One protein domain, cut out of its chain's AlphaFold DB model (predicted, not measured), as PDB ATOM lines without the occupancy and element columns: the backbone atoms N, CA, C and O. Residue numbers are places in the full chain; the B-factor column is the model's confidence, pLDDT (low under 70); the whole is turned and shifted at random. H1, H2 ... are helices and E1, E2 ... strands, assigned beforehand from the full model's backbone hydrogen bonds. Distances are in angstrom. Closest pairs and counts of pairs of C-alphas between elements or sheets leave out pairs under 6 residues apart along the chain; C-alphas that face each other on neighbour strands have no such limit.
ATOM      1  N   LEU A  70      10.155 -20.953  48.901       90.62
ATOM      2  CA  LEU A  70      10.567 -19.560  48.737       90.62
ATOM      3  C   LEU A  70      11.899 -19.442  47.986       90.62
ATOM      4  O   LEU A  70      12.012 -18.643  47.068       90.62
ATOM      5  N   TYR A  71      12.905 -20.258  48.303       89.75
ATOM      6  CA  TYR A  71      14.175 -20.235  47.567       89.75
ATOM      7  C   TYR A  71      14.012 -20.643  46.102       89.75
ATOM      8  O   TYR A  71      14.691 -20.102  45.235       89.75
ATOM      9  N   ARG A  72      13.068 -21.534  45.793       88.12
ATOM     10  CA  ARG A  72      12.754 -21.914  44.409       88.12
ATOM     11  C   ARG A  72      12.138 -20.788  43.580       88.12
ATOM     12  O   ARG A  72      12.157 -20.875  42.357       88.12
ATOM     13  N   SER A  73      11.667 -19.700  44.193       87.12
ATOM     14  CA  SER A  73      11.252 -18.519  43.432       87.12
ATOM     15  C   SER A  73      12.426 -17.692  42.892       87.12
ATOM     16  O   SER A  73      12.189 -16.747  42.150       87.12
ATOM     17  N   ALA A  74      13.679 -18.029  43.227       84.88
ATOM     18  CA  ALA A  74      14.887 -17.324  42.785       84.88
ATOM     19  C   ALA A  74      15.380 -17.722  41.374       84.88
ATOM     20  O   ALA A  74      16.544 -17.502  41.057       84.88
ATOM     21  N   ALA A  75      14.512 -18.303  40.537       85.19
ATOM     22  CA  ALA A  75      14.778 -18.825  39.185       85.19
ATOM     23  C   ALA A  75      15.590 -20.128  39.112       85.19
ATOM     24  O   ALA A  75      15.278 -20.982  38.280       85.19
ATOM     25  N   TRP A  76      16.586 -20.336  39.973       91.62
ATOM     26  CA  TRP A  76      17.302 -21.611  40.040       91.62
ATOM     27  C   TRP A  76      17.706 -21.998  41.463       91.62
ATOM     28  O   TRP A  76      17.884 -21.156  42.338       91.62
ATOM     29  N   THR A  77      17.824 -23.302  41.703       91.56
ATOM     30  CA  THR A  77      18.222 -23.880  42.994       91.56
ATOM     31  C   THR A  77      19.120 -25.091  42.797       91.56
ATOM     32  O   THR A  77      18.989 -25.818  41.813       91.56
ATOM     33  N   CYS A  78      20.018 -25.327  43.749       91.44
ATOM     34  CA  CYS A  78      20.863 -26.516  43.773       91.44
ATOM     35  C   CYS A  78      20.287 -27.555  44.738       91.44
ATOM     36  O   CYS A  78      19.729 -27.211  45.780       91.44
ATOM     37  N   PHE A  79      20.435 -28.828  44.399       89.62
ATOM     38  CA  PHE A  79      20.036 -29.951  45.232       89.62
ATOM     39  C   PHE A  79      20.998 -31.118  45.042       89.62
ATOM     40  O   PHE A  79      21.731 -31.199  44.061       89.62
ATOM     41  N   GLU A  80      20.991 -32.032  45.996       87.31
ATOM     42  CA  GLU A  80      21.796 -33.240  45.934       87.31
ATOM     43  C   GLU A  80      21.001 -34.380  45.296       87.31
ATOM     44  O   GLU A  80      19.836 -34.606  45.639       87.31
ATOM     45  N   LEU A  81      21.624 -35.088  44.355       85.56
ATOM     46  CA  LEU A  81      21.015 -36.185  43.614       85.56
ATOM     47  C   LEU A  81      21.789 -37.482  43.847       85.56
ATOM     48  O   LEU A  81      23.004 -37.523  43.698       85.56
ATOM     49  N   ASP A  82      21.070 -38.566  44.124       82.69
ATOM     50  CA  ASP A  82      21.661 -39.902  44.162       82.69
ATOM     51  C   ASP A  82      21.728 -40.474  42.742       82.69
ATOM     52  O   ASP A  82      20.694 -40.642  42.091       82.69
ATOM     53  N   LEU A  83      22.929 -40.794  42.266       77.88
ATOM     54  CA  LEU A  83      23.136 -41.476  40.986       77.88
ATOM     55  C   LEU A  83      22.835 -42.980  41.077       77.88
ATOM     56  O   LEU A  83      22.459 -43.593  40.079       77.88
ATOM     57  N   ASP A  84      22.963 -43.560  42.273       76.38
ATOM     58  CA  ASP A  84      22.726 -44.979  42.536       76.38
ATOM     59  C   ASP A  84      21.325 -45.234  43.127       76.38
ATOM     60  O   ASP A  84      21.026 -44.973  44.302       76.38
ATOM     61  N   VAL A  85      20.442 -45.789  42.292       71.44
ATOM     62  CA  VAL A  85      19.062 -46.107  42.666       71.44
ATOM     63  C   VAL A  85      19.046 -47.202  43.740       71.44
ATOM     64  O   VAL A  85      19.483 -48.341  43.553       71.44
ATOM     65  N   ASP A 101      29.580 -42.286  49.637       55.22
ATOM     66  CA  ASP A 101      29.126 -40.970  49.158       55.22
ATOM     67  C   ASP A 101      29.619 -40.655  47.732       55.22
ATOM     68  O   ASP A 101      29.210 -39.667  47.126       55.22
ATOM     69  N   GLY A 102      30.434 -41.542  47.148       59.81
ATOM     70  CA  GLY A 102      30.890 -41.476  45.761       59.81
ATOM     71  C   GLY A 102      29.775 -41.440  44.708       59.81
ATOM     72  O   GLY A 102      30.040 -40.981  43.606       59.81
ATOM     73  N   ASP A 103      28.535 -41.820  45.035       70.25
ATOM     74  CA  ASP A 103      27.411 -41.852  44.080       70.25
ATOM     75  C   ASP A 103      26.487 -40.622  44.166       70.25
ATOM     76  O   ASP A 103      25.319 -40.675  43.766       70.25
ATOM     77  N   LEU A 104      26.961 -39.521  44.751       79.38
ATOM     78  CA  LEU A 104      26.207 -38.277  44.899       79.38
ATOM     79  C   LEU A 104      26.604 -37.240  43.843       79.38
ATOM     80  O   LEU A 104      27.772 -36.880  43.712       79.38
ATOM     81  N   ALA A 105      25.613 -36.719  43.126       84.12
ATOM     82  CA  ALA A 105      25.757 -35.673  42.122       84.12
ATOM     83  C   ALA A 105      25.143 -34.346  42.577       84.12
ATOM     84  O   ALA A 105      24.235 -34.296  43.413       84.12
ATOM     85  N   LEU A 106      25.605 -33.263  41.959       88.31
ATOM     86  CA  LEU A 106      25.029 -31.935  42.103       88.31
ATOM     87  C   LEU A 106      23.939 -31.732  41.044       88.31
ATOM     88  O   LEU A 106      24.213 -31.652  39.847       88.31
ATOM     89  N   GLY A 107      22.693 -31.635  41.488       91.31
ATOM     90  CA  GLY A 107      21.555 -31.260  40.663       91.31
ATOM     91  C   GLY A 107      21.309 -29.754  40.704       91.31
ATOM     92  O   GLY A 107      21.372 -29.127  41.759       91.31
ATOM     93  N   ILE A 108      20.970 -29.173  39.560       93.00
ATOM     94  CA  ILE A 108      20.475 -27.801  39.451       93.00
ATOM     95  C   ILE A 108      19.087 -27.861  38.864       93.00
ATOM     96  O   ILE A 108      18.851 -28.540  37.866       93.00
ATOM     97  N   ARG A 109      18.173 -27.142  39.491       94.19
ATOM     98  CA  ARG A 109      16.797 -26.971  39.068       94.19
ATOM     99  C   ARG A 109      16.618 -25.538  38.586       94.19
ATOM    100  O   ARG A 109      16.910 -24.616  39.339       94.19
ATOM    101  N   LEU A 110      16.107 -25.370  37.376       95.06
ATOM    102  CA  LEU A 110      15.740 -24.102  36.754       95.06
ATOM    103  C   LEU A 110      14.212 -24.032  36.684       95.06
ATOM    104  O   LEU A 110      13.579 -24.875  36.050       95.06
ATOM    105  N   ASP A 111      13.621 -23.047  37.349       93.56
ATOM    106  CA  ASP A 111      12.181 -22.812  37.386       93.56
ATOM    107  C   ASP A 111      11.827 -21.619  36.476       93.56
ATOM    108  O   ASP A 111      12.356 -20.513  36.616       93.56
ATOM    109  N   THR A 112      10.907 -21.836  35.535       91.94
ATOM    110  CA  THR A 112      10.351 -20.787  34.659       91.94
ATOM    111  C   THR A 112       8.974 -20.355  35.144       91.94
ATOM    112  O   THR A 112       8.180 -21.192  35.593       91.94
ATOM    113  N   PHE A 113       8.653 -19.070  35.017       89.25
ATOM    114  CA  PHE A 113       7.429 -18.484  35.561       89.25
ATOM    115  C   PHE A 113       6.664 -17.689  34.507       89.25
ATOM    116  O   PHE A 113       7.234 -16.842  33.830       89.25
ATOM    117  N   PHE A 114       5.357 -17.907  34.389       87.50
ATOM    118  CA  PHE A 114       4.512 -17.140  33.476       87.50
ATOM    119  C   PHE A 114       3.094 -16.996  34.045       87.50
ATOM    120  O   PHE A 114       2.526 -17.952  34.572       87.50
ATOM    121  N   ARG A 115       2.529 -15.781  33.977       85.69
ATOM    122  CA  ARG A 115       1.173 -15.424  34.457       85.69
ATOM    123  C   ARG A 115       0.807 -15.992  35.838       85.69
ATOM    124  O   ARG A 115      -0.219 -16.642  36.007       85.69
ATOM    125  N   GLY A 116       1.646 -15.743  36.846       86.81
ATOM    126  CA  GLY A 116       1.326 -16.130  38.228       86.81
ATOM    127  C   GLY A 116       1.631 -17.590  38.571       86.81
ATOM    128  O   GLY A 116       1.357 -18.011  39.694       86.81
ATOM    129  N   ARG A 117       2.187 -18.372  37.637       90.81
ATOM    130  CA  ARG A 117       2.392 -19.813  37.801       90.81
ATOM    131  C   ARG A 117       3.792 -20.254  37.375       90.81
ATOM    132  O   ARG A 117       4.326 -19.797  36.366       90.81
ATOM    133  N   PHE A 118       4.351 -21.199  38.130       91.69
ATOM    134  CA  PHE A 118       5.556 -21.932  37.745       91.69
ATOM    135  C   PHE A 118       5.228 -23.076  36.784       91.69
ATOM    136  O   PHE A 118       4.248 -23.805  36.975       91.69
ATOM    137  N   TYR A 119       6.074 -23.232  35.773       91.38
ATOM    138  CA  TYR A 119       5.989 -24.302  34.782       91.38
ATOM    139  C   TYR A 119       6.936 -25.451  35.122       91.38
ATOM    140  O   TYR A 119       7.606 -25.438  36.156       91.38
ATOM    141  N   GLU A 120       6.921 -26.487  34.283       91.69
ATOM    142  CA  GLU A 120       7.776 -27.656  34.454       91.69
ATOM    143  C   GLU A 120       9.255 -27.235  34.569       91.69
ATOM    144  O   GLU A 120       9.736 -26.480  33.720       91.69
ATOM    145  N   PRO A 121       9.962 -27.669  35.628       93.88
ATOM    146  CA  PRO A 121      11.353 -27.303  35.845       93.88
ATOM    147  C   PRO A 121      12.293 -28.024  34.882       93.88
ATOM    148  O   PRO A 121      12.094 -29.191  34.540       93.88
ATOM    149  N   TYR A 122      13.397 -27.359  34.558       95.38
ATOM    150  CA  TYR A 122      14.511 -27.969  33.842       95.38
ATOM    151  C   TYR A 122      15.621 -28.344  34.813       95.38
ATOM    152  O   TYR A 122      15.865 -27.653  35.802       95.38
ATOM    153  N   TYR A 123      16.307 -29.441  34.526       94.94
ATOM    154  CA  TYR A 123      17.340 -29.987  35.385       94.94
ATOM    155  C   TYR A 123      18.673 -30.047  34.653       94.94
ATOM    156  O   TYR A 123      18.725 -30.438  33.487       94.94
ATOM    157  N   LEU A 124      19.742 -29.701  35.362       93.12
ATOM    158  CA  LEU A 124      21.123 -30.000  34.998       93.12
ATOM    159  C   LEU A 124      21.706 -30.902  36.079       93.12
ATOM    160  O   LEU A 124      21.446 -30.690  37.262       93.12
ATOM    161  N   VAL A 125      22.499 -31.891  35.689       90.62
ATOM    162  CA  VAL A 125      23.170 -32.782  36.634       90.62
ATOM    163  C   VAL A 125      24.661 -32.725  36.374       90.62
ATOM    164  O   VAL A 125      25.118 -33.044  35.275       90.62
ATOM    165  N   PHE A 126      25.403 -32.336  37.401       86.94
ATOM    166  CA  PHE A 126      26.851 -32.294  37.405       86.94
ATOM    167  C   PHE A 126      27.401 -33.395  38.305       86.94
ATOM    168  O   PHE A 126      26.949 -33.574  39.435       86.94
ATOM    169  N   ALA A 127      28.384 -34.128  37.801       82.94
ATOM    170  CA  ALA A 127      29.078 -35.167  38.547       82.94
ATOM    171  C   ALA A 127      30.520 -35.275  38.056       82.94
ATOM    172  O   ALA A 127      30.873 -34.750  36.993       82.94
ATOM    173  N   ARG A 128      31.360 -35.964  38.821       79.06
ATOM    174  CA  ARG A 128      32.711 -36.310  38.374       79.06
ATOM    175  C   ARG A 128      32.689 -37.625  37.589       79.06
ATOM    176  O   ARG A 128      31.915 -38.520  37.936       79.06
ATOM    177  N   PRO A 129      33.534 -37.788  36.556       72.69
ATOM    178  CA  PRO A 129      33.639 -39.041  35.812       72.69
ATOM    179  C   PRO A 129      33.878 -40.266  36.701       72.69
ATOM    180  O   PRO A 129      33.307 -41.319  36.430       72.69
ATOM    181  N   SER A 130      34.653 -40.133  37.785       68.38
ATOM    182  CA  SER A 130      34.900 -41.220  38.741       68.38
ATOM    183  C   SER A 130      33.633 -41.787  39.391       68.38
ATOM    184  O   SER A 130      33.577 -42.985  39.649       68.38
ATOM    185  N   GLN A 131      32.598 -40.965  39.576       71.00
ATOM    186  CA  GLN A 131      31.303 -41.348  40.163       71.00
ATOM    187  C   GLN A 131      30.402 -42.098  39.175       71.00
ATOM    188  O   GLN A 131      29.444 -42.774  39.548       71.00
ATOM    189  N   LEU A 132      30.693 -41.967  37.879       66.50
ATOM    190  CA  LEU A 132      29.938 -42.626  36.821       66.50
ATOM    191  C   LEU A 132      30.473 -44.019  36.491       66.50
ATOM    192  O   LEU A 132      29.735 -44.815  35.920       66.50
ATOM    193  N   LEU A 133      31.726 -44.331  36.833       61.03
ATOM    194  CA  LEU A 133      32.365 -45.607  36.479       61.03
ATOM    195  C   LEU A 133      31.638 -46.823  37.070       61.03
ATOM    196  O   LEU A 133      31.516 -47.838  36.384       61.03
ATOM    197  N   ASP A 134      31.078 -46.695  38.275       56.75
ATOM    198  CA  ASP A 134      30.326 -47.771  38.935       56.75
ATOM    199  C   ASP A 134      28.844 -47.831  38.495       56.75
ATOM    200  O   ASP A 134      28.210 -48.885  38.579       56.75
ATOM    201  N   SER A 135      28.291 -46.735  37.954       54.84
ATOM    202  CA  SER A 135      26.873 -46.594  37.561       54.84
ATOM    203  C   SER A 135      26.623 -46.620  36.037       54.84
ATOM    204  O   SER A 135      25.482 -46.734  35.576       54.84
ATOM    205  N   LEU A 136      27.690 -46.607  35.234       53.91
ATOM    206  CA  LEU A 136      27.717 -46.559  33.765       53.91
ATOM    207  C   LEU A 136      26.841 -47.605  33.040       53.91
ATOM    208  O   LEU A 136      26.176 -47.222  32.075       53.91
ATOM    209  N   PRO A 137      26.742 -48.882  33.475       53.56
ATOM    210  CA  PRO A 137      25.947 -49.894  32.767       53.56
ATOM    211  C   PRO A 137      24.439 -49.605  32.720       53.56
ATOM    212  O   PRO A 137      23.745 -50.140  31.859       53.56
ATOM    213  N   GLN A 138      23.915 -48.778  33.633       51.34
ATOM    214  CA  GLN A 138      22.484 -48.453  33.723       51.34
ATOM    215  C   GLN A 138      22.128 -47.098  33.091       51.34
ATOM    216  O   GLN A 138      20.953 -46.752  32.990       51.34
ATOM    217  N   LEU A 139      23.130 -46.320  32.670       52.00
ATOM    218  CA  LEU A 139      22.973 -44.908  32.309       52.00
ATOM    219  C   LEU A 139      23.254 -44.609  30.822       52.00
ATOM    220  O   LEU A 139      23.165 -43.446  30.416       52.00
ATOM    221  N   VAL A 140      23.547 -45.639  30.016       44.31
ATOM    222  CA  VAL A 140      23.837 -45.546  28.574       44.31
ATOM    223  C   VAL A 140      22.592 -45.089  27.802       44.31
ATOM    224  O   VAL A 140      21.592 -45.800  27.752       44.31
ATOM    225  N   GLY A 141      22.659 -43.901  27.189       47.25
ATOM    226  CA  GLY A 141      21.624 -43.383  26.278       47.25
ATOM    227  C   GLY A 141      21.206 -41.925  26.500       47.25
ATOM    228  O   GLY A 141      20.503 -41.374  25.661       47.25
ATOM    229  N   THR A 142      21.633 -41.282  27.593       45.22
ATOM    230  CA  THR A 142      21.201 -39.909  27.938       45.22
ATOM    231  C   THR A 142      22.350 -38.969  28.323       45.22
ATOM    232  O   THR A 142      22.111 -37.936  28.947       45.22
ATOM    233  N   THR A 143      23.600 -39.350  28.057       49.09
ATOM    234  CA  THR A 143      24.786 -38.558  28.409       49.09
ATOM    235  C   THR A 143      25.185 -37.654  27.252       49.09
ATOM    236  O   THR A 143      25.303 -38.104  26.113       49.09
ATOM    237  N   THR A 144      25.420 -36.376  27.533       46.06
ATOM    238  CA  THR A 144      25.979 -35.437  26.557       46.06
ATOM    239  C   THR A 144      27.493 -35.601  26.484       46.06
ATOM    240  O   THR A 144      28.209 -35.090  27.341       46.06
ATOM    241  N   GLY A 145      27.967 -36.307  25.459       49.47
ATOM    242  CA  GLY A 145      29.391 -36.474  25.154       49.47
ATOM    243  C   GLY A 145      29.914 -37.891  25.393       49.47
ATOM    244  O   GLY A 145      29.460 -38.591  26.300       49.47
ATOM    245  N   ASP A 146      30.879 -38.296  24.563       43.75
ATOM    246  CA  ASP A 146      31.661 -39.517  24.751       43.75
ATOM    247  C   ASP A 146      32.449 -39.397  26.059       43.75
ATOM    248  O   ASP A 146      33.435 -38.662  26.168       43.75
ATOM    249  N   VAL A 147      31.988 -40.098  27.096       51.56
ATOM    250  CA  VAL A 147      32.719 -40.230  28.355       51.56
ATOM    251  C   VAL A 147      33.883 -41.187  28.103       51.56
ATOM    252  O   VAL A 147      33.798 -42.383  28.377       51.56
ATOM    253  N   GLU A 148      34.985 -40.680  27.550       49.03
ATOM    254  CA  GLU A 148      36.237 -41.432  27.540       49.03
ATOM    255  C   GLU A 148      36.717 -41.600  28.987       49.03
ATOM    256  O   GLU A 148      37.288 -40.693  29.596       49.03
ATOM    257  N   ALA A 149      36.494 -42.798  29.532       47.25
ATOM    258  CA  ALA A 149      36.855 -43.214  30.890       47.25
ATOM    259  C   ALA A 149      38.363 -43.106  31.223       47.25
ATOM    260  O   ALA A 149      38.751 -43.319  32.368       47.25
ATOM    261  N   ASN A 150      39.212 -42.756  30.247       41.56
ATOM    262  CA  ASN A 150      40.669 -42.657  30.385       41.56
ATOM    263  C   ASN A 150      41.209 -41.217  30.414       41.56
ATOM    264  O   ASN A 150      42.427 -41.020  30.430       41.56
ATOM    265  N   SER A 151      40.349 -40.197  30.420       46.91
ATOM    266  CA  SER A 151      40.814 -38.814  30.521       46.91
ATOM    267  C   SER A 151      41.214 -38.504  31.971       46.91
ATOM    268  O   SER A 151      40.371 -38.482  32.860       46.91
ATOM    269  N   LEU A 152      42.509 -38.269  32.203       49.31
ATOM    270  CA  LEU A 152      43.200 -38.049  33.493       49.31
ATOM    271  C   LEU A 152      42.659 -36.902  34.384       49.31
ATOM    272  O   LEU A 152      43.264 -36.595  35.410       49.31
ATOM    273  N   ALA A 153      41.554 -36.255  34.014       58.12
ATOM    274  CA  ALA A 153      40.991 -35.102  34.703       58.12
ATOM    275  C   ALA A 153      39.614 -35.443  35.306       58.12
ATOM    276  O   ALA A 153      38.586 -35.409  34.619       58.12
ATOM    277  N   ASP A 154      39.612 -35.767  36.605       66.12
ATOM    278  CA  ASP A 154      38.419 -36.057  37.420       66.12
ATOM    279  C   ASP A 154      37.732 -34.771  37.921       66.12
ATOM    280  O   ASP A 154      37.437 -34.601  39.104       66.12
ATOM    281  N   GLY A 155      37.549 -33.805  37.020       69.38
ATOM    282  CA  GLY A 155      36.843 -32.560  37.311       69.38
ATOM    283  C   GLY A 155      35.328 -32.690  37.172       69.38
ATOM    284  O   GLY A 155      34.816 -33.639  36.577       69.38
ATOM    285  N   LEU A 156      34.603 -31.701  37.699       77.69
ATOM    286  CA  LEU A 156      33.149 -31.599  37.570       77.69
ATOM    287  C   LEU A 156      32.737 -31.488  36.092       77.69
ATOM    288  O   LEU A 156      33.263 -30.640  35.369       77.69
ATOM    289  N   ARG A 157      31.780 -32.311  35.648       80.19
ATOM    290  CA  ARG A 157      31.239 -32.297  34.279       80.19
ATOM    291  C   ARG A 157      29.719 -32.273  34.284       80.19
ATOM    292  O   ARG A 157      29.095 -32.829  35.182       80.19
ATOM    293  N   LEU A 158      29.128 -31.663  33.258       85.12
ATOM    294  CA  LEU A 158      27.699 -31.791  32.979       85.12
ATOM    295  C   LEU A 158      27.438 -33.178  32.382       85.12
ATOM    296  O   LEU A 158      27.917 -33.480  31.291       85.12
ATOM    297  N   ILE A 159      26.691 -34.016  33.097       83.62
ATOM    298  CA  ILE A 159      26.464 -35.414  32.711       83.62
ATOM    299  C   ILE A 159      25.088 -35.634  32.080       83.62
ATOM    300  O   ILE A 159      24.943 -36.492  31.210       83.62
ATOM    301  N   ARG A 160      24.074 -34.875  32.517       85.12
ATOM    302  CA  ARG A 160      22.684 -34.977  32.049       85.12
ATOM    303  C   ARG A 160      21.969 -33.639  32.137       85.12
ATOM    304  O   ARG A 160      22.275 -32.820  33.001       85.12
ATOM    305  N   HIS A 161      20.958 -33.468  31.291       91.88
ATOM    306  CA  HIS A 161      20.036 -32.345  31.369       91.88
ATOM    307  C   HIS A 161      18.651 -32.699  30.817       91.88
ATOM    308  O   HIS A 161      18.510 -33.639  30.038       91.88
ATOM    309  N   THR A 162      17.639 -31.910  31.183       93.75
ATOM    310  CA  THR A 162      16.303 -31.935  30.551       93.75
ATOM    311  C   THR A 162      16.056 -30.728  29.641       93.75
ATOM    312  O   THR A 162      14.943 -30.512  29.173       93.75
ATOM    313  N   VAL A 163      17.094 -29.924  29.391       92.25
ATOM    314  CA  VAL A 163      17.038 -28.740  28.522       92.25
ATOM    315  C   VAL A 163      16.686 -29.141  27.073       92.25
ATOM    316  O   VAL A 163      17.308 -30.078  26.563       92.25
ATOM    317  N   PRO A 164      15.738 -28.449  26.403       91.00
ATOM    318  CA  PRO A 164      15.367 -28.728  25.016       91.00
ATOM    319  C   PRO A 164      16.520 -28.537  24.023       91.00
ATOM    320  O   PRO A 164      17.395 -27.700  24.224       91.00
ATOM    321  N   HIS A 165      16.496 -29.273  22.911       88.50
ATOM    322  CA  HIS A 165      17.619 -29.340  21.968       88.50
ATOM    323  C   HIS A 165      17.894 -28.033  21.201       88.50
ATOM    324  O   HIS A 165      19.020 -27.800  20.768       88.50
ATOM    325  N   PHE A 166      16.878 -27.186  21.019       86.31
ATOM    326  CA  PHE A 166      17.007 -25.886  20.353       86.31
ATOM    327  C   PHE A 166      17.692 -24.831  21.234       86.31
ATOM    328  O   PHE A 166      18.140 -23.803  20.734       86.31
ATOM    329  N   VAL A 167      17.807 -25.081  22.542       89.75
ATOM    330  CA  VAL A 167      18.576 -24.237  23.460       89.75
ATOM    331  C   VAL A 167      20.063 -24.577  23.273       89.75
ATOM    332  O   VAL A 167      20.441 -25.734  23.474       89.75
ATOM    333  N   PRO A 168      20.943 -23.617  22.926       88.88
ATOM    334  CA  PRO A 168      22.372 -23.849  22.675       88.88
ATOM    335  C   PRO A 168      23.199 -24.147  23.942       88.88
ATOM    336  O   PRO A 168      24.223 -23.514  24.196       88.88
ATOM    337  N   LEU A 169      22.802 -25.149  24.729       89.94
ATOM    338  CA  LEU A 169      23.427 -25.511  26.001       89.94
ATOM    339  C   LEU A 169      24.930 -25.776  25.863       89.94
ATOM    340  O   LEU A 169      25.707 -25.227  26.633       89.94
ATOM    341  N   ALA A 170      25.353 -26.554  24.862       86.12
ATOM    342  CA  ALA A 170      26.771 -26.856  24.649       86.12
ATOM    343  C   ALA A 170      27.606 -25.586  24.411       86.12
ATOM    344  O   ALA A 170      28.649 -25.414  25.035       86.12
ATOM    345  N   LYS A 171      27.098 -24.655  23.589       87.06
ATOM    346  CA  LYS A 171      27.761 -23.368  23.322       87.06
ATOM    347  C   LYS A 171      27.812 -22.490  24.574       87.06
ATOM    348  O   LYS A 171      28.804 -21.809  24.803       87.06
ATOM    349  N   LEU A 172      26.756 -22.507  25.393       87.81
ATOM    350  CA  LEU A 172      26.713 -21.768  26.658       87.81
ATOM    351  C   LEU A 172      27.711 -22.333  27.677       87.81
ATOM    352  O   LEU A 172      28.412 -21.563  28.332       87.81
ATOM    353  N   VAL A 173      27.817 -23.661  27.789       86.88
ATOM    354  CA  VAL A 173      28.812 -24.306  28.661       86.88
ATOM    355  C   VAL A 173      30.226 -24.009  28.160       86.88
ATOM    356  O   VAL A 173      31.072 -23.643  28.961       86.88
ATOM    357  N   GLU A 174      30.489 -24.096  26.856       85.12
ATOM    358  CA  GLU A 174      31.796 -23.757  26.276       85.12
ATOM    359  C   GLU A 174      32.182 -22.290  26.533       85.12
ATOM    360  O   GLU A 174      33.310 -22.008  26.938       85.12
ATOM    361  N   LYS A 175      31.232 -21.363  26.363       85.62
ATOM    362  CA  LYS A 175      31.438 -19.919  26.547       85.62
ATOM    363  C   LYS A 175      31.735 -19.546  27.999       85.62
ATOM    364  O   LYS A 175      32.633 -18.744  28.249       85.62
ATOM    365  N   TYR A 176      30.956 -20.072  28.942       85.31
ATOM    366  CA  TYR A 176      30.983 -19.615  30.334       85.31
ATOM    367  C   TYR A 176      31.702 -20.563  31.287       85.31
ATOM    368  O   TYR A 176      32.244 -20.111  32.287       85.31
ATOM    369  N   LEU A 177      31.716 -21.861  30.990       85.38
ATOM    370  CA  LEU A 177      32.264 -22.919  31.839       85.38
ATOM    371  C   LEU A 177      33.243 -23.823  31.056       85.38
ATOM    372  O   LEU A 177      33.089 -25.051  31.056       85.38
ATOM    373  N   PRO A 178      34.293 -23.268  30.414       78.06
ATOM    374  CA  PRO A 178      35.231 -24.055  29.603       78.06
ATOM    375  C   PRO A 178      35.949 -25.142  30.420       78.06
ATOM    376  O   PRO A 178      36.275 -26.219  29.915       78.06
ATOM    377  N   SER A 179      36.137 -24.902  31.719       72.56
ATOM    378  CA  SER A 179      36.744 -25.848  32.656       72.56
ATOM    379  C   SER A 179      35.886 -27.095  32.911       72.56
ATOM    380  O   SER A 179      36.437 -28.157  33.202       72.56
ATOM    381  N   VAL A 180      34.562 -26.994  32.753       69.81
ATOM    382  CA  VAL A 180      33.604 -28.106  32.881       69.81
ATOM    383  C   VAL A 180      33.581 -28.956  31.606       69.81
ATOM    384  O   VAL A 180      33.491 -30.179  31.695       69.81
ATOM    385  N   MET A 181      33.735 -28.343  30.424       66.50
ATOM    386  CA  MET A 181      33.883 -29.066  29.149       66.50
ATOM    387  C   MET A 181      35.169 -29.900  29.113       66.50
ATOM    388  O   MET A 181      35.147 -31.060  28.710       66.50
ATOM    389  N   GLY A 182      36.285 -29.329  29.578       58.53
ATOM    390  CA  GLY A 182      37.579 -30.016  29.627       58.53
ATOM    391  C   GLY A 182      37.792 -30.916  30.849       58.53
ATOM    392  O   GLY A 182      38.821 -31.584  30.934       58.53
ATOM    393  N   GLY A 183      36.874 -30.912  31.825       59.12
ATOM    394  CA  GLY A 183      37.062 -31.588  33.116       59.12
ATOM    395  C   GLY A 183      38.260 -31.066  33.922       59.12
ATOM    396  O   GLY A 183      38.795 -31.789  34.755       59.12
ATOM    397  N   GLN A 184      38.709 -29.834  33.666       53.06
ATOM    398  CA  GLN A 184      39.959 -29.265  34.185       53.06
ATOM    399  C   GLN A 184      39.855 -28.708  35.611       53.06
ATOM    400  O   GLN A 184      40.878 -28.353  36.193       53.06
ATOM    401  N   VAL A 185      38.658 -28.653  36.207       52.44
ATOM    402  CA  VAL A 185      38.478 -28.288  37.624       52.44
ATOM    403  C   VAL A 185      38.860 -29.472  38.516       52.44
ATOM    404  O   VAL A 185      38.040 -30.043  39.226       52.44
ATOM    405  N   SER A 186      40.127 -29.870  38.460       46.69
ATOM    406  CA  SER A 186      40.764 -30.558  39.573       46.69
ATOM    407  C   SER A 186      41.267 -29.452  40.484       46.69
ATOM    408  O   SER A 186      42.206 -28.743  40.122       46.69
ATOM    409  N   ALA A 198      33.142 -36.963  48.995       54.94
ATOM    410  CA  ALA A 198      32.681 -36.042  47.956       54.94
ATOM    411  C   ALA A 198      31.161 -36.148  47.702       54.94
ATOM    412  O   ALA A 198      30.735 -36.541  46.618       54.94
ATOM    413  N   GLY A 199      30.338 -35.782  48.690       62.88
ATOM    414  CA  GLY A 199      28.889 -35.627  48.509       62.88
ATOM    415  C   GLY A 199      28.541 -34.548  47.470       62.88
ATOM    416  O   GLY A 199      29.332 -33.636  47.214       62.88
ATOM    417  N   GLY A 200      27.344 -34.583  46.888       65.56
ATOM    418  CA  GLY A 200      26.912 -33.644  45.846       65.56
ATOM    419  C   GLY A 200      26.891 -32.193  46.340       65.56
ATOM    420  O   GLY A 200      27.221 -31.272  45.594       65.56
ATOM    421  N   LEU A 201      26.614 -31.978  47.630       71.69
ATOM    422  CA  LEU A 201      26.726 -30.657  48.268       71.69
ATOM    423  C   LEU A 201      28.172 -30.215  48.522       71.69
ATOM    424  O   LEU A 201      28.439 -29.017  48.548       71.69
ATOM    425  N   THR A 202      29.123 -31.137  48.655       72.81
ATOM    426  CA  THR A 202      30.549 -30.772  48.746       72.81
ATOM    427  C   THR A 202      31.085 -30.264  47.408       72.81
ATOM    428  O   THR A 202      32.021 -29.472  47.374       72.81
ATOM    429  N   MET A 203      30.440 -30.643  46.297       75.00
ATOM    430  CA  MET A 203      30.716 -30.082  44.972       75.00
ATOM    431  C   MET A 203      30.133 -28.683  44.790       75.00
ATOM    432  O   MET A 203      30.562 -27.974  43.887       75.00
ATOM    433  N   LEU A 204      29.188 -28.258  45.636       79.69
ATOM    434  CA  LEU A 204      28.576 -26.933  45.538       79.69
ATOM    435  C   LEU A 204      29.602 -25.815  45.744       79.69
ATOM    436  O   LEU A 204      29.503 -24.784  45.089       79.69
ATOM    437  N   THR A 205      30.594 -26.004  46.619       77.94
ATOM    438  CA  THR A 205      31.676 -25.023  46.814       77.94
ATOM    439  C   THR A 205      32.516 -24.894  45.549       77.94
ATOM    440  O   THR A 205      32.648 -23.801  45.011       77.94
ATOM    441  N   GLN A 206      32.960 -26.026  44.995       75.81
ATOM    442  CA  GLN A 206      33.708 -26.082  43.734       75.81
ATOM    443  C   GLN A 206      32.917 -25.497  42.564       75.81
ATOM    444  O   GLN A 206      33.491 -24.873  41.679       75.81
ATOM    445  N   PHE A 207      31.603 -25.711  42.564       79.44
ATOM    446  CA  PHE A 207      30.691 -25.177  41.567       79.44
ATOM    447  C   PHE A 207      30.528 -23.661  41.708       79.44
ATOM    448  O   PHE A 207      30.649 -22.950  40.718       79.44
ATOM    449  N   ASN A 208      30.329 -23.149  42.925       81.69
ATOM    450  CA  ASN A 208      30.215 -21.713  43.197       81.69
ATOM    451  C   ASN A 208      31.501 -20.941  42.875       81.69
ATOM    452  O   ASN A 208      31.426 -19.772  42.501       81.69
ATOM    453  N   ASP A 209      32.658 -21.594  42.983       81.75
ATOM    454  CA  ASP A 209      33.956 -21.010  42.643       81.75
ATOM    455  C   ASP A 209      34.205 -20.946  41.121       81.75
ATOM    456  O   ASP A 209      35.197 -20.356  40.679       81.75
ATOM    457  N   LEU A 210      33.324 -21.527  40.292       80.00
ATOM    458  CA  LEU A 210      33.464 -21.480  38.838       80.00
ATOM    459  C   LEU A 210      33.268 -20.049  38.313       80.00
ATOM    460  O   LEU A 210      32.180 -19.472  38.458       80.00
ATOM    461  N   PRO A 211      34.272 -19.479  37.620       76.50
ATOM    462  CA  PRO A 211      34.104 -18.185  36.980       76.50
ATOM    463  C   PRO A 211      33.026 -18.303  35.900       76.50
ATOM    464  O   PRO A 211      33.039 -19.235  35.105       76.50
ATOM    465  N   GLY A 212      32.078 -17.365  35.881       82.50
ATOM    466  CA  GLY A 212      31.022 -17.330  34.865       82.50
ATOM    467  C   GLY A 212      29.788 -18.184  35.163       82.50
ATOM    468  O   GLY A 212      28.837 -18.118  34.390       82.50
ATOM    469  N   LEU A 213      29.728 -18.908  36.289       86.00
ATOM    470  CA  LEU A 213      28.566 -19.734  36.639       86.00
ATOM    471  C   LEU A 213      27.246 -18.951  36.653       86.00
ATOM    472  O   LEU A 213      26.264 -19.355  36.032       86.00
ATOM    473  N   ASN A 214      27.217 -17.824  37.364       86.38
ATOM    474  CA  ASN A 214      26.000 -17.020  37.465       86.38
ATOM    475  C   ASN A 214      25.567 -16.494  36.091       86.38
ATOM    476  O   ASN A 214      24.373 -16.464  35.802       86.38
ATOM    477  N   ALA A 215      26.525 -16.138  35.228       86.50
ATOM    478  CA  ALA A 215      26.247 -15.708  33.860       86.50
ATOM    479  C   ALA A 215      25.700 -16.863  33.008       86.50
ATOM    480  O   ALA A 215      24.700 -16.684  32.324       86.50
ATOM    481  N   PHE A 216      26.282 -18.059  33.124       90.44
ATOM    482  CA  PHE A 216      25.793 -19.275  32.476       90.44
ATOM    483  C   PHE A 216      24.346 -19.598  32.860       90.44
ATOM    484  O   PHE A 216      23.501 -19.766  31.982       90.44
ATOM    485  N   LEU A 217      24.051 -19.680  34.162       91.06
ATOM    486  CA  LEU A 217      22.711 -20.022  34.643       91.06
ATOM    487  C   LEU A 217      21.690 -18.944  34.284       91.06
ATOM    488  O   LEU A 217      20.561 -19.282  33.938       91.06
ATOM    489  N   SER A 218      22.090 -17.671  34.315       88.00
ATOM    490  CA  SER A 218      21.222 -16.562  33.912       88.00
ATOM    491  C   SER A 218      20.912 -16.603  32.416       88.00
ATOM    492  O   SER A 218      19.746 -16.549  32.048       88.00
ATOM    493  N   ASP A 219      21.916 -16.765  31.550       88.12
ATOM    494  CA  ASP A 219      21.718 -16.844  30.095       88.12
ATOM    495  C   ASP A 219      20.880 -18.058  29.692       88.12
ATOM    496  O   ASP A 219      19.982 -17.958  28.851       88.12
ATOM    497  N   LEU A 220      21.148 -19.208  30.312       92.00
ATOM    498  CA  LEU A 220      20.357 -20.412  30.104       92.00
ATOM    499  C   LEU A 220      18.908 -20.203  30.561       92.00
ATOM    500  O   LEU A 220      17.978 -20.604  29.862       92.00
ATOM    501  N   HIS A 221      18.706 -19.557  31.713       91.25
ATOM    502  CA  HIS A 221      17.372 -19.223  32.205       91.25
ATOM    503  C   HIS A 221      16.644 -18.264  31.261       91.25
ATOM    504  O   HIS A 221      15.487 -18.525  30.952       91.25
ATOM    505  N   CYS A 222      17.317 -17.248  30.706       89.50
ATOM    506  CA  CYS A 222      16.746 -16.339  29.706       89.50
ATOM    507  C   CYS A 222      16.170 -17.095  28.499       89.50
ATOM    508  O   CYS A 222      15.051 -16.803  28.082       89.50
ATOM    509  N   HIS A 223      16.895 -18.079  27.954       90.38
ATOM    510  CA  HIS A 223      16.397 -18.910  26.848       90.38
ATOM    511  C   HIS A 223      15.166 -19.735  27.246       90.38
ATOM    512  O   HIS A 223      14.166 -19.770  26.528       90.38
ATOM    513  N   LEU A 224      15.228 -20.411  28.398       92.06
ATOM    514  CA  LEU A 224      14.133 -21.259  28.876       92.06
ATOM    515  C   LEU A 224      12.883 -20.431  29.188       92.06
ATOM    516  O   LEU A 224      11.767 -20.838  28.866       92.06
TER     517      LEU A 224
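This is residues 70 to 85, 101 to 186 and 198 to 224 of the 439 residues of an uncharacterized protein of Sporisorium reilianum f. sp. reilianum (UniProt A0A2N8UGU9). A strongly twisted sheet of four strands has H4 over one face, while H5 and H2 pack on each other beyond it, H5 grazing the sheet. A long loop, residues 133 to 156, joins H1 to the edge strand E4. The printed part has 129 residues, with order E1 E2 E3 H1 E4 H2 H3 H4 H5; the sheet runs E1 E2 E3 E4, antiparallel. The class is mixed, with 60 residues, under half, in named elements; the whole is compact, radius of gyration of the C-alphas 14.5 A, spans 47 by 32 by 28 A.

E1, residues 76 to 82, starts at C-alpha 76 (17.302, -21.611, 40.040) and is 19.2 A long. E2 is 104 to 110, 19.4 A; E3, 122 to 127, 16.9 A; E4, 157 to 161, 11.6 A. H1 is 129 to 132, H2 169 to 176, H3 178 to 181 and H4 202 to 208. H5, 213 to 224, 16.5 A, ends at C-alpha 224 (14.133, -21.259, 28.876).

N 79 and O 107 join E1 and E2 within hydrogen-bond range at 2.8 A. E2 and E3, a hairpin, have N 108 and O 124 at 2.8 A; E3 and E4 have N 125 and O 160 at 2.9 A. H4 is on the sheet, over E2, at a height over the sheet of 9.1 A; the closest C-alphas, of Leu 106 and Met 203, are 6.6 A apart. H1, H3 and H5 only graze the sheet; H2 is not on it. H2 and H5 touch, closest C-alphas Tyr 176 and Phe 216 at 5.6 A, opposite ways at a shallow tilt of 32 degrees, only just short of steep. H2 and H3 only just touch, only at the corner, with 3 pairs of C-alphas within 8 A. Every O i to N i+4 pair is within range in H2 and H5, 2 of 3 in H4; H1 and H3 are too short.

The C-alphas of Arg 115 and Asn 150 are farthest apart, 48.1 A. Residues 86 to 100 and 187 to 197 are not printed; the gaps are 13.0 A and 12.9 A between C-alphas. Links E2 to E3 and H1 to E4 are long. Mean pLDDT of the printed part is 76.9, with 37 residues under 70, among them 132 to 155.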